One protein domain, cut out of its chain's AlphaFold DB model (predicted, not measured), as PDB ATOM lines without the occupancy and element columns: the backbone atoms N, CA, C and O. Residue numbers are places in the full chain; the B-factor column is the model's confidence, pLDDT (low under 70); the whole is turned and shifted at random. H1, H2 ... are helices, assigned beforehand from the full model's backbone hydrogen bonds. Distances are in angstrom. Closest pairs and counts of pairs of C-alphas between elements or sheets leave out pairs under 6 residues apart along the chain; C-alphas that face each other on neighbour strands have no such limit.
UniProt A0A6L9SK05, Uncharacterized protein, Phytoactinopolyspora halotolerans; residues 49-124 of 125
ATOM      1  N   ALA A  49      57.634  83.680 -27.044       68.94
ATOM      2  CA  ALA A  49      56.810  83.299 -28.192       68.94
ATOM      3  C   ALA A  49      56.139  81.927 -28.035       68.94
ATOM      4  O   ALA A  49      55.202  81.631 -28.771       68.94
ATOM      5  N   TRP A  50      56.610  81.126 -27.080       73.50
ATOM      6  CA  TRP A  50      56.192  79.754 -26.843       73.50
ATOM      7  C   TRP A  50      55.938  79.537 -25.355       73.50
ATOM      8  O   TRP A  50      56.687  80.056 -24.529       73.50
ATOM      9  N   ALA A  51      54.902  78.768 -25.051       80.06
ATOM     10  CA  ALA A  51      54.607  78.222 -23.734       80.06
ATOM     11  C   ALA A  51      54.147  76.774 -23.918       80.06
ATOM     12  O   ALA A  51      53.646  76.419 -24.986       80.06
ATOM     13  N   THR A  52      54.336  75.933 -22.915       85.69
ATOM     14  CA  THR A  52      53.759  74.586 -22.907       85.69
ATOM     15  C   THR A  52      52.235  74.653 -22.793       85.69
ATOM     16  O   THR A  52      51.670  75.647 -22.322       85.69
ATOM     17  N   PHE A  53      51.552  73.597 -23.237       85.25
ATOM     18  CA  PHE A  53      50.113  73.456 -23.046       85.25
ATOM     19  C   PHE A  53      49.759  73.528 -21.559       85.25
ATOM     20  O   PHE A  53      48.810  74.215 -21.204       85.25
ATOM     21  N   GLU A  54      50.564  72.905 -20.694       88.06
ATOM     22  CA  GLU A  54      50.398  72.959 -19.240       88.06
ATOM     23  C   GLU A  54      50.434  74.387 -18.689       88.06
ATOM     24  O   GLU A  54      49.516  74.788 -17.977       88.06
ATOM     25  N   GLU A  55      51.451  75.177 -19.046       86.50
ATOM     26  CA  GLU A  55      51.577  76.564 -18.579       86.50
ATOM     27  C   GLU A  55      50.364  77.410 -18.981       86.50
ATOM     28  O   GLU A  55      49.863  78.201 -18.181       86.50
ATOM     29  N   LEU A  56      49.862  77.223 -20.206       84.25
ATOM     30  CA  LEU A  56      48.675  77.927 -20.683       84.25
ATOM     31  C   LEU A  56      47.406  77.426 -19.993       84.25
ATOM     32  O   LEU A  56      46.634  78.235 -19.481       84.25
ATOM     33  N   ALA A  57      47.193  76.113 -19.941       85.56
ATOM     34  CA  ALA A  57      46.028  75.510 -19.309       85.56
ATOM     35  C   ALA A  57      45.938  75.921 -17.834       85.56
ATOM     36  O   ALA A  57      44.884  76.381 -17.393       85.56
ATOM     37  N   PHE A  58      47.051  75.872 -17.097       87.06
ATOM     38  CA  PHE A  58      47.120  76.349 -15.719       87.06
ATOM     39  C   PHE A  58      46.780  77.838 -15.613       87.06
ATOM     40  O   PHE A  58      45.967  78.226 -14.779       87.06
ATOM     41  N   GLN A  59      47.355  78.683 -16.475       83.75
ATOM     42  CA  GLN A  59      47.124  80.127 -16.435       83.75
ATOM     43  C   GLN A  59      45.654  80.513 -16.664       83.75
ATOM     44  O   GLN A  59      45.192  81.499 -16.086       83.75
ATOM     45  N   PHE A  60      44.925  79.765 -17.497       80.62
ATOM     46  CA  PHE A  60      43.526  80.059 -17.821       80.62
ATOM     47  C   PHE A  60      42.512  79.367 -16.905       80.62
ATOM     48  O   PHE A  60      41.450  79.936 -16.663       80.62
ATOM     49  N   THR A  61      42.820  78.172 -16.397       84.06
ATOM     50  CA  THR A  61      41.857  77.345 -15.644       84.06
ATOM     51  C   THR A  61      42.173  77.244 -14.152       84.06
ATOM     52  O   THR A  61      41.274  77.036 -13.344       84.06
ATOM     53  N   GLY A  62      43.443  77.392 -13.758       88.31
ATOM     54  CA  GLY A  62      43.901  77.178 -12.383       88.31
ATOM     55  C   GLY A  62      43.801  75.728 -11.892       88.31
ATOM     56  O   GLY A  62      43.922  75.494 -10.689       88.31
ATOM     57  N   LEU A  63      43.564  74.762 -12.788       89.44
ATOM     58  CA  LEU A  63      43.419  73.351 -12.436       89.44
ATOM     59  C   LEU A  63      44.731  72.728 -11.943       89.44
ATOM     60  O   LEU A  63      45.834  73.190 -12.229       89.44
ATOM     61  N   CYS A  64      44.596  71.642 -11.188       93.56
ATOM     62  CA  CYS A  64      45.704  70.790 -10.778       93.56
ATOM     63  C   CYS A  64      46.330  70.047 -11.984       93.56
ATOM     64  O   CYS A  64      45.678  69.917 -13.024       93.56
ATOM     65  N   PRO A  65      47.541  69.466 -11.842       95.81
ATOM     66  CA  PRO A  65      48.189  68.725 -12.929       95.81
ATOM     67  C   PRO A  65      47.327  67.605 -13.529       95.81
ATOM     68  O   PRO A  65      47.319  67.425 -14.740       95.81
ATOM     69  N   ALA A  66      46.549  66.890 -12.707       95.56
ATOM     70  CA  ALA A  66      45.675  65.816 -13.184       95.56
ATOM     71  C   ALA A  66      44.541  66.331 -14.089       95.56
ATOM     72  O   ALA A  66      44.277  65.737 -15.128       95.56
ATOM     73  N   GLY A  67      43.912  67.457 -13.738       91.94
ATOM     74  CA  GLY A  67      42.905  68.090 -14.591       91.94
ATOM     75  C   GLY A  67      43.497  68.615 -15.897       91.94
ATOM     76  O   GLY A  67      42.891  68.485 -16.954       91.94
ATOM     77  N   ILE A  68      44.720  69.145 -15.856       93.06
ATOM     78  CA  ILE A  68      45.415  69.617 -17.058       93.06
ATOM     79  C   ILE A  68      45.757  68.462 -18.014       93.06
ATOM     80  O   ILE A  68      45.645  68.645 -19.225       93.06
ATOM     81  N   GLU A  69      46.116  67.279 -17.507       94.75
ATOM     82  CA  GLU A  69      46.314  66.080 -18.340       94.75
ATOM     83  C   GLU A  69      45.015  65.665 -19.055       94.75
ATOM     84  O   GLU A  69      45.040  65.400 -20.253       94.75
ATOM     85  N   VAL A  70      43.859  65.725 -18.377       92.56
ATOM     86  CA  VAL A  70      42.547  65.469 -19.013       92.56
ATOM     87  C   VAL A  70      42.286  66.447 -20.162       92.56
ATOM     88  O   VAL A  70      41.852  66.044 -21.243       92.56
ATOM     89  N   LEU A  71      42.592  67.733 -19.963       90.56
ATOM     90  CA  LEU A  71      42.456  68.737 -21.020       90.56
ATOM     91  C   LEU A  71      43.452  68.518 -22.166       90.56
ATOM     92  O   LEU A  71      43.101  68.771 -23.318       90.56
ATOM     93  N   ALA A  72      44.674  68.064 -21.881       86.94
ATOM     94  CA  ALA A  72      45.684  67.779 -22.901       86.94
ATOM     95  C   ALA A  72      45.270  66.591 -23.782       86.94
ATOM     96  O   ALA A  72      45.324  66.696 -25.011       86.94
ATOM     97  N   ASP A  73      44.775  65.517 -23.165       90.94
ATOM     98  CA  ASP A  73      44.233  64.352 -23.863       90.94
ATOM     99  C   ASP A  73      43.053  64.746 -24.761       90.94
ATOM    100  O   ASP A  73      43.024  64.399 -25.945       90.94
ATOM    101  N   ALA A  74      42.111  65.537 -24.233       85.81
ATOM    102  CA  ALA A  74      40.975  66.053 -24.996       85.81
ATOM    103  C   ALA A  74      41.417  66.955 -26.160       85.81
ATOM    104  O   ALA A  74      40.860  66.896 -27.255       85.81
ATOM    105  N   ALA A  75      42.462  67.753 -25.949       81.44
ATOM    106  CA  ALA A  75      43.068  68.603 -26.963       81.44
ATOM    107  C   ALA A  75      43.863  67.826 -28.034       81.44
ATOM    108  O   ALA A  75      44.273  68.429 -29.031       81.44
ATOM    109  N   GLY A  76      44.097  66.521 -27.845       81.56
ATOM    110  CA  GLY A  76      44.894  65.682 -28.742       81.56
ATOM    111  C   GLY A  76      46.397  65.976 -28.685       81.56
ATOM    112  O   GLY A  76      47.108  65.766 -29.671       81.56
ATOM    113  N   VAL A  77      46.886  66.501 -27.559       84.31
ATOM    114  CA  VAL A  77      48.284  66.899 -27.349       84.31
ATOM    115  C   VAL A  77      48.809  66.365 -26.014       84.31
ATOM    116  O   VAL A  77      48.125  65.645 -25.305       84.31
ATOM    117  N   THR A  78      50.053  66.697 -25.670       88.12
ATOM    118  CA  THR A  78      50.615  66.427 -24.340       88.12
ATOM    119  C   THR A  78      50.734  67.730 -23.565       88.12
ATOM    120  O   THR A  78      50.836  68.802 -24.166       88.12
ATOM    121  N   THR A  79      50.832  67.651 -22.242       88.06
ATOM    122  CA  THR A  79      51.113  68.801 -21.365       88.06
ATOM    123  C   THR A  79      52.384  69.560 -21.752       88.06
ATOM    124  O   THR A  79      52.415  70.790 -21.723       88.06
ATOM    125  N   SER A  80      53.393  68.846 -22.255       86.50
ATOM    126  CA  SER A  80      54.652  69.417 -22.754       86.50
ATOM    127  C   SER A  80      54.582  70.050 -24.151       86.50
ATOM    128  O   SER A  80      55.554  70.669 -24.596       86.50
ATOM    129  N   THR A  81      53.467  69.898 -24.875       81.75
ATOM    130  CA  THR A  81      53.342  70.399 -26.247       81.75
ATOM    131  C   THR A  81      53.500  71.916 -26.274       81.75
ATOM    132  O   THR A  81      52.808  72.639 -25.565       81.75
ATOM    133  N   LEU A  82      54.414  72.414 -27.110       80.06
ATOM    134  CA  LEU A  82      54.682  73.844 -27.232       80.06
ATOM    135  C   LEU A  82      53.628  74.541 -28.099       80.06
ATOM    136  O   LEU A  82      53.441  74.207 -29.269       80.06
ATOM    137  N   ILE A  83      53.010  75.575 -27.537       75.06
ATOM    138  CA  ILE A  83      52.007  76.428 -28.167       75.06
ATOM    139  C   ILE A  83      52.607  77.808 -28.431       75.06
ATOM    140  O   ILE A  83      53.166  78.456 -27.542       75.06
ATOM    141  N   HIS A  84      52.481  78.290 -29.669       72.56
ATOM    142  CA  HIS A  84      53.007  79.599 -30.049       72.56
ATOM    143  C   HIS A  84      52.058  80.718 -29.588       72.56
ATOM    144  O   HIS A  84      51.167  81.139 -30.329       72.56
ATOM    145  N   THR A  85      52.283  81.259 -28.391       67.75
ATOM    146  CA  THR A  85      51.431  82.247 -27.692       67.75
ATOM    147  C   THR A  85      51.068  83.471 -28.539       67.75
ATOM    148  O   THR A  85      49.938  83.954 -28.500       67.75
ATOM    149  N   LYS A  86      51.991  83.963 -29.376       62.69
ATOM    150  CA  LYS A  86      51.723  85.136 -30.234       62.69
ATOM    151  C   LYS A  86      50.793  84.826 -31.412       62.69
ATOM    152  O   LYS A  86      50.065  85.709 -31.855       62.69
ATOM    153  N   ALA A  87      50.775  83.581 -31.882       55.19
ATOM    154  CA  ALA A  87      49.970  83.145 -33.018       55.19
ATOM    155  C   ALA A  87      48.544  82.739 -32.618       55.19
ATOM    156  O   ALA A  87      47.640  82.878 -33.434       55.19
ATOM    157  N   VAL A  88      48.321  82.380 -31.348       53.91
ATOM    158  CA  VAL A  88      46.985  82.296 -30.716       53.91
ATOM    159  C   VAL A  88      46.204  83.597 -30.877       53.91
ATOM    160  O   VAL A  88      44.990  83.616 -31.053       53.91
ATOM    161  N   LEU A  89      46.935  84.706 -30.811       50.41
ATOM    162  CA  LEU A  89      46.391  86.048 -30.813       50.41
ATOM    163  C   LEU A  89      46.216  86.614 -32.237       50.41
ATOM    164  O   LEU A  89      45.427  87.537 -32.437       50.41
ATOM    165  N   ALA A  90      46.910  86.095 -33.250       47.72
ATOM    166  CA  ALA A  90      46.691  86.509 -34.635       47.72
ATOM    167  C   ALA A  90      45.395  85.876 -35.160       47.72
ATOM    168  O   ALA A  90      45.346  84.684 -35.450       47.72
ATOM    169  N   GLY A  91      44.337  86.687 -35.236       43.78
ATOM    170  CA  GLY A  91      42.984  86.264 -35.592       43.78
ATOM    171  C   GLY A  91      42.937  85.341 -36.809       43.78
ATOM    172  O   GLY A  91      43.294  85.734 -37.917       43.78
ATOM    173  N   GLY A  92      42.467  84.110 -36.594       42.03
ATOM    174  CA  GLY A  92      42.286  83.146 -37.678       42.03
ATOM    175  C   GLY A  92      42.145  81.680 -37.272       42.03
ATOM    176  O   GLY A  92      41.837  80.869 -38.143       42.03
ATOM    177  N   THR A  93      42.307  81.324 -35.993       44.12
ATOM    178  CA  THR A  93      42.165  79.939 -35.493       44.12
ATOM    179  C   THR A  93      40.784  79.322 -35.742       44.12
ATOM    180  O   THR A  93      40.662  78.105 -35.753       44.12
ATOM    181  N   LEU A  94      39.758  80.135 -36.020       43.84
ATOM    182  CA  LEU A  94      38.396  79.673 -36.319       43.84
ATOM    183  C   LEU A  94      38.141  79.324 -37.800       43.84
ATOM    184  O   LEU A  94      37.033  78.911 -38.142       43.84
ATOM    185  N   LYS A  95      39.114  79.482 -38.711       42.34
ATOM    186  CA  LYS A  95      38.916  79.086 -40.117       42.34
ATOM    187  C   LYS A  95      39.177  77.588 -40.304       42.34
ATOM    188  O   LYS A  95      40.325  77.159 -40.310       42.34
ATOM    189  N   LYS A  96      38.112  76.805 -40.522       46.91
ATOM    190  CA  LYS A  96      38.191  75.450 -41.101       46.91
ATOM    191  C   LYS A  96      38.264  75.549 -42.632       46.91
ATOM    192  O   LYS A  96      37.514  76.320 -43.227       46.91
ATOM    193  N   GLY A  97      39.137  74.762 -43.260       47.56
ATOM    194  CA  GLY A  97      39.313  74.705 -44.717       47.56
ATOM    195  C   GLY A  97      40.779  74.829 -45.159       47.56
ATOM    196  O   GLY A  97      41.651  75.022 -44.315       47.56
ATOM    197  N   PRO A  98      41.064  74.726 -46.470       46.59
ATOM    198  CA  PRO A  98      42.423  74.810 -47.026       46.59
ATOM    199  C   PRO A  98      43.133  76.154 -46.765       46.59
ATOM    200  O   PRO A  98      44.355  76.210 -46.855       46.59
ATOM    201  N   ASP A  99      42.387  77.192 -46.369       44.28
ATOM    202  CA  ASP A  99      42.883  78.532 -46.006       44.28
ATOM    203  C   ASP A  99      42.800  78.810 -44.485       44.28
ATOM    204  O   ASP A  99      42.630  79.956 -44.049       44.28
ATOM    205  N   GLY A 100      42.826  77.753 -43.664       47.16
ATOM    206  CA  GLY A 100      42.795  77.839 -42.202       47.16
ATOM    207  C   GLY A 100      43.982  78.620 -41.634       47.16
ATOM    208  O   GLY A 100      45.107  78.498 -42.115       47.16
ATOM    209  N   GLY A 101      43.724  79.461 -40.627       45.88
ATOM    210  CA  GLY A 101      44.733  80.336 -40.030       45.88
ATOM    211  C   GLY A 101      45.877  79.589 -39.337       45.88
ATOM    212  O   GLY A 101      45.832  78.375 -39.135       45.88
ATOM    213  N   THR A 102      46.899  80.364 -38.962       39.44
ATOM    214  CA  THR A 102      48.186  79.939 -38.394       39.44
ATOM    215  C   THR A 102      48.103  78.664 -37.532       39.44
ATOM    216  O   THR A 102      47.365  78.673 -36.545       39.44
ATOM    217  N   PRO A 103      48.904  77.613 -37.821       46.91
ATOM    218  CA  PRO A 103      48.878  76.291 -37.163       46.91
ATOM    219  C   PRO A 103      49.066  76.252 -35.639       46.91
ATOM    220  O   PRO A 103      49.086  75.177 -35.048       46.91
ATOM    221  N   ALA A 104      49.263  77.398 -34.991       48.09
ATOM    222  CA  ALA A 104      49.700  77.492 -33.606       48.09
ATOM    223  C   ALA A 104      48.706  76.933 -32.580       48.09
ATOM    224  O   ALA A 104      49.148  76.459 -31.542       48.09
ATOM    225  N   ILE A 105      47.401  76.988 -32.871       52.22
ATOM    226  CA  ILE A 105      46.320  76.402 -32.051       52.22
ATOM    227  C   ILE A 105      45.246  75.715 -32.901       52.22
ATOM    228  O   ILE A 105      44.463  74.939 -32.375       52.22
ATOM    229  N   SER A 106      45.198  75.934 -34.220       52.47
ATOM    230  CA  SER A 106      44.168  75.349 -35.095       52.47
ATOM    231  C   SER A 106      44.194  73.813 -35.188       52.47
ATOM    232  O   SER A 106      43.304  73.237 -35.807       52.47
ATOM    233  N   HIS A 107      45.183  73.156 -34.571       60.19
ATOM    234  CA  HIS A 107      45.245  71.704 -34.390       60.19
ATOM    235  C   HIS A 107      44.623  71.213 -33.069       60.19
ATOM    236  O   HIS A 107      44.421  70.011 -32.936       60.19
ATOM    237  N   LEU A 108      44.337  72.104 -32.112       67.88
ATOM    238  CA  LEU A 108      43.677  71.747 -30.857       67.88
ATOM    239  C   LEU A 108      42.183  71.538 -31.106       67.88
ATOM    240  O   LEU A 108      41.520  72.385 -31.717       67.88
ATOM    241  N   ASP A 109      41.640  70.439 -30.594       73.31
ATOM    242  CA  ASP A 109      40.201  70.196 -30.618       73.31
ATOM    243  C   ASP A 109      39.514  70.967 -29.483       73.31
ATOM    244  O   ASP A 109      39.232  70.440 -28.413       73.31
ATOM    245  N   ILE A 110      39.269  72.261 -29.710       77.62
ATOM    246  CA  ILE A 110      38.667  73.148 -28.703       77.62
ATOM    247  C   ILE A 110      37.297  72.637 -28.233       77.62
ATOM    248  O   ILE A 110      36.976  72.767 -27.060       77.62
ATOM    249  N   ALA A 111      36.513  72.015 -29.119       74.50
ATOM    250  CA  ALA A 111      35.208  71.474 -28.744       74.50
ATOM    251  C   ALA A 111      35.348  70.260 -27.812       74.50
ATOM    252  O   ALA A 111      34.550  70.100 -26.891       74.50
ATOM    253  N   ALA A 112      36.363  69.419 -28.028       77.62
ATOM    254  CA  ALA A 112      36.680  68.329 -27.111       77.62
ATOM    255  C   ALA A 112      37.207  68.847 -25.761       77.62
ATOM    256  O   ALA A 112      36.816  68.316 -24.727       77.62
ATOM    257  N   ILE A 113      38.025  69.908 -25.756       80.25
ATOM    258  CA  ILE A 113      38.491  70.569 -24.522       80.25
ATOM    259  C   ILE A 113      37.307  71.108 -23.711       80.25
ATOM    260  O   ILE A 113      37.223  70.840 -22.518       80.25
ATOM    261  N   GLU A 114      36.380  71.830 -24.351       84.12
ATOM    262  CA  GLU A 114      35.170  72.353 -23.697       84.12
ATOM    263  C   GLU A 114      34.299  71.220 -23.131       84.12
ATOM    264  O   GLU A 114      33.771  71.331 -22.029       84.12
ATOM    265  N   ALA A 115      34.175  70.100 -23.849       86.75
ATOM    266  CA  ALA A 115      33.415  68.946 -23.374       86.75
ATOM    267  C   ALA A 115      34.076  68.211 -22.192       86.75
ATOM    268  O   ALA A 115      33.379  67.526 -21.448       86.75
ATOM    269  N   ALA A 116      35.395  68.338 -22.026       88.12
ATOM    270  CA  ALA A 116      36.169  67.674 -20.979       88.12
ATOM    271  C   ALA A 116      36.337  68.521 -19.703       88.12
ATOM    272  O   ALA A 116      36.977  68.067 -18.755       88.12
ATOM    273  N   GLU A 117      35.791  69.742 -19.658       87.81
ATOM    274  CA  GLU A 117      35.997  70.680 -18.545       87.81
ATOM    275  C   GLU A 117      35.524  70.110 -17.197       87.81
ATOM    276  O   GLU A 117      36.273  70.140 -16.219       87.81
ATOM    277  N   ASP A 118      34.327  69.519 -17.152       91.44
ATOM    278  CA  ASP A 118      33.774  68.929 -15.925       91.44
ATOM    279  C   ASP A 118      34.615  67.738 -15.427       91.44
ATOM    280  O   ASP A 118      34.870  67.613 -14.225       91.44
ATOM    281  N   ASP A 119      35.103  66.896 -16.343       91.81
ATOM    282  CA  ASP A 119      35.973  65.760 -16.019       91.81
ATOM    283  C   ASP A 119      37.339  66.238 -15.499       91.81
ATOM    284  O   ASP A 119      37.881  65.685 -14.537       91.81
ATOM    285  N   ALA A 120      37.881  67.305 -16.088       90.62
ATOM    286  CA  ALA A 120      39.130  67.920 -15.658       90.62
ATOM    287  C   ALA A 120      39.014  68.556 -14.261       90.62
ATOM    288  O   ALA A 120      39.928  68.422 -13.444       90.62
ATOM    289  N   ILE A 121      37.883  69.202 -13.954       91.31
ATOM    290  CA  ILE A 121      37.585  69.716 -12.609       91.31
ATOM    291  C   ILE A 121      37.469  68.558 -11.612       91.31
ATOM    292  O   ILE A 121      38.052  68.618 -10.527       91.31
ATOM    293  N   ALA A 122      36.754  67.488 -11.978       95.19
ATOM    294  CA  ALA A 122      36.576  66.314 -11.127       95.19
ATOM    295  C   ALA A 122      37.905  65.610 -10.806       95.19
ATOM    296  O   ALA A 122      38.083  65.123  -9.691       95.19
ATOM    297  N   ALA A 123      38.862  65.605 -11.736       92.94
ATOM    298  CA  ALA A 123      40.197  65.041 -11.528       92.94
ATOM    299  C   ALA A 123      41.040  65.790 -10.475       92.94
ATOM    300  O   ALA A 123      42.079  65.282 -10.051       92.94
ATOM    301  N   CYS A 124      40.611  66.981 -10.045       85.81
ATOM    302  CA  CYS A 124      41.282  67.781  -9.019       85.81
ATOM    303  C   CYS A 124      40.674  67.671  -7.615       85.81
ATOM    304  O   CYS A 124      41.155  68.358  -6.707       85.81
TER     305      CYS A 124
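Overview. This is residues 49 to 124 of the 125 residues of an uncharacterized protein of Phytoactinopolyspora halotolerans (UniProt A0A6L9SK05). A small cluster of short helices makes one end of this elongated domain, with H2 in its middle: H5 packs side by side with H2, H1 crosses it, and H4 meets it near Ala 74. The other end holds the short helix H3, apart from the cluster, and a long loop of residues 90 to 109 that reaches out to Pro 98; a short antiparallel pairing joins residues 51 to 52, just before H1, with residues 82 to 83, just before H3. The printed part has 76 residues with five named helices, H1 to H5 in chain order, and no named strand; the class is all helix, though under half of the residues, 36 of the 76, are in named elements. The whole is compact, with a radius of gyration of the C-alphas of 12.4 A, and spans 38 by 25 by 17 A.

Along the chain. H1 is residues 53 to 61, 11.8 A from first to last C-alpha, and C-alpha 53 stands at (50.113, 73.456, -23.046). H2, the longest helix, is residues 65 to 74, 14.3 A long, beginning with C-alpha 65 at (48.189, 68.725, -12.929). H3 is residues 85 to 89, 7.0 A long. H4 is residues 110 to 115 and H5 residues 117 to 122, each 8.6 A long; C-alpha 122 is at (36.576, 66.314, -11.127).

Arrangement. H2 is the hub and touches three helices. H1 touches H2, the closest C-alphas being those of Ala 57 and Ile 68, 6.3 A apart; their lines are only just about perpendicular, at 73 degrees. H5 touches H2, with the closest C-alphas, those of Gly 67 and Ala 120, 3.9 A apart, at a shallow tilt of 33 degrees, only just short of steep, opposite ways. H4 touches H2 at a steep tilt of 61 degrees, opposite ways; the closest C-alphas, those of Ala 74 and Ile 113, are 5.2 A apart. H4 and H5 meet only through their link. H3 touches no helix, and H1 is apart from H3, H4 and H5. In H1, H2, H4 and H5 every O i to N i+4 pair is within hydrogen-bond range; in H3 0 of 1 is, beside 1 of 2 O i to N i+3 pairs.

Size, cuts and confidence. The two C-alphas farthest apart, those of Pro 98 and Cys 124, are 38.7 A apart. The printed part has no cut. The links H1 to H2 and H4 to H5 are tight, H2 to H3 is short, and H3 to H4, with 20 residues, is long. The mean pLDDT of the printed part is 74.3; residue 49 and residues 85 to 108 are under 70.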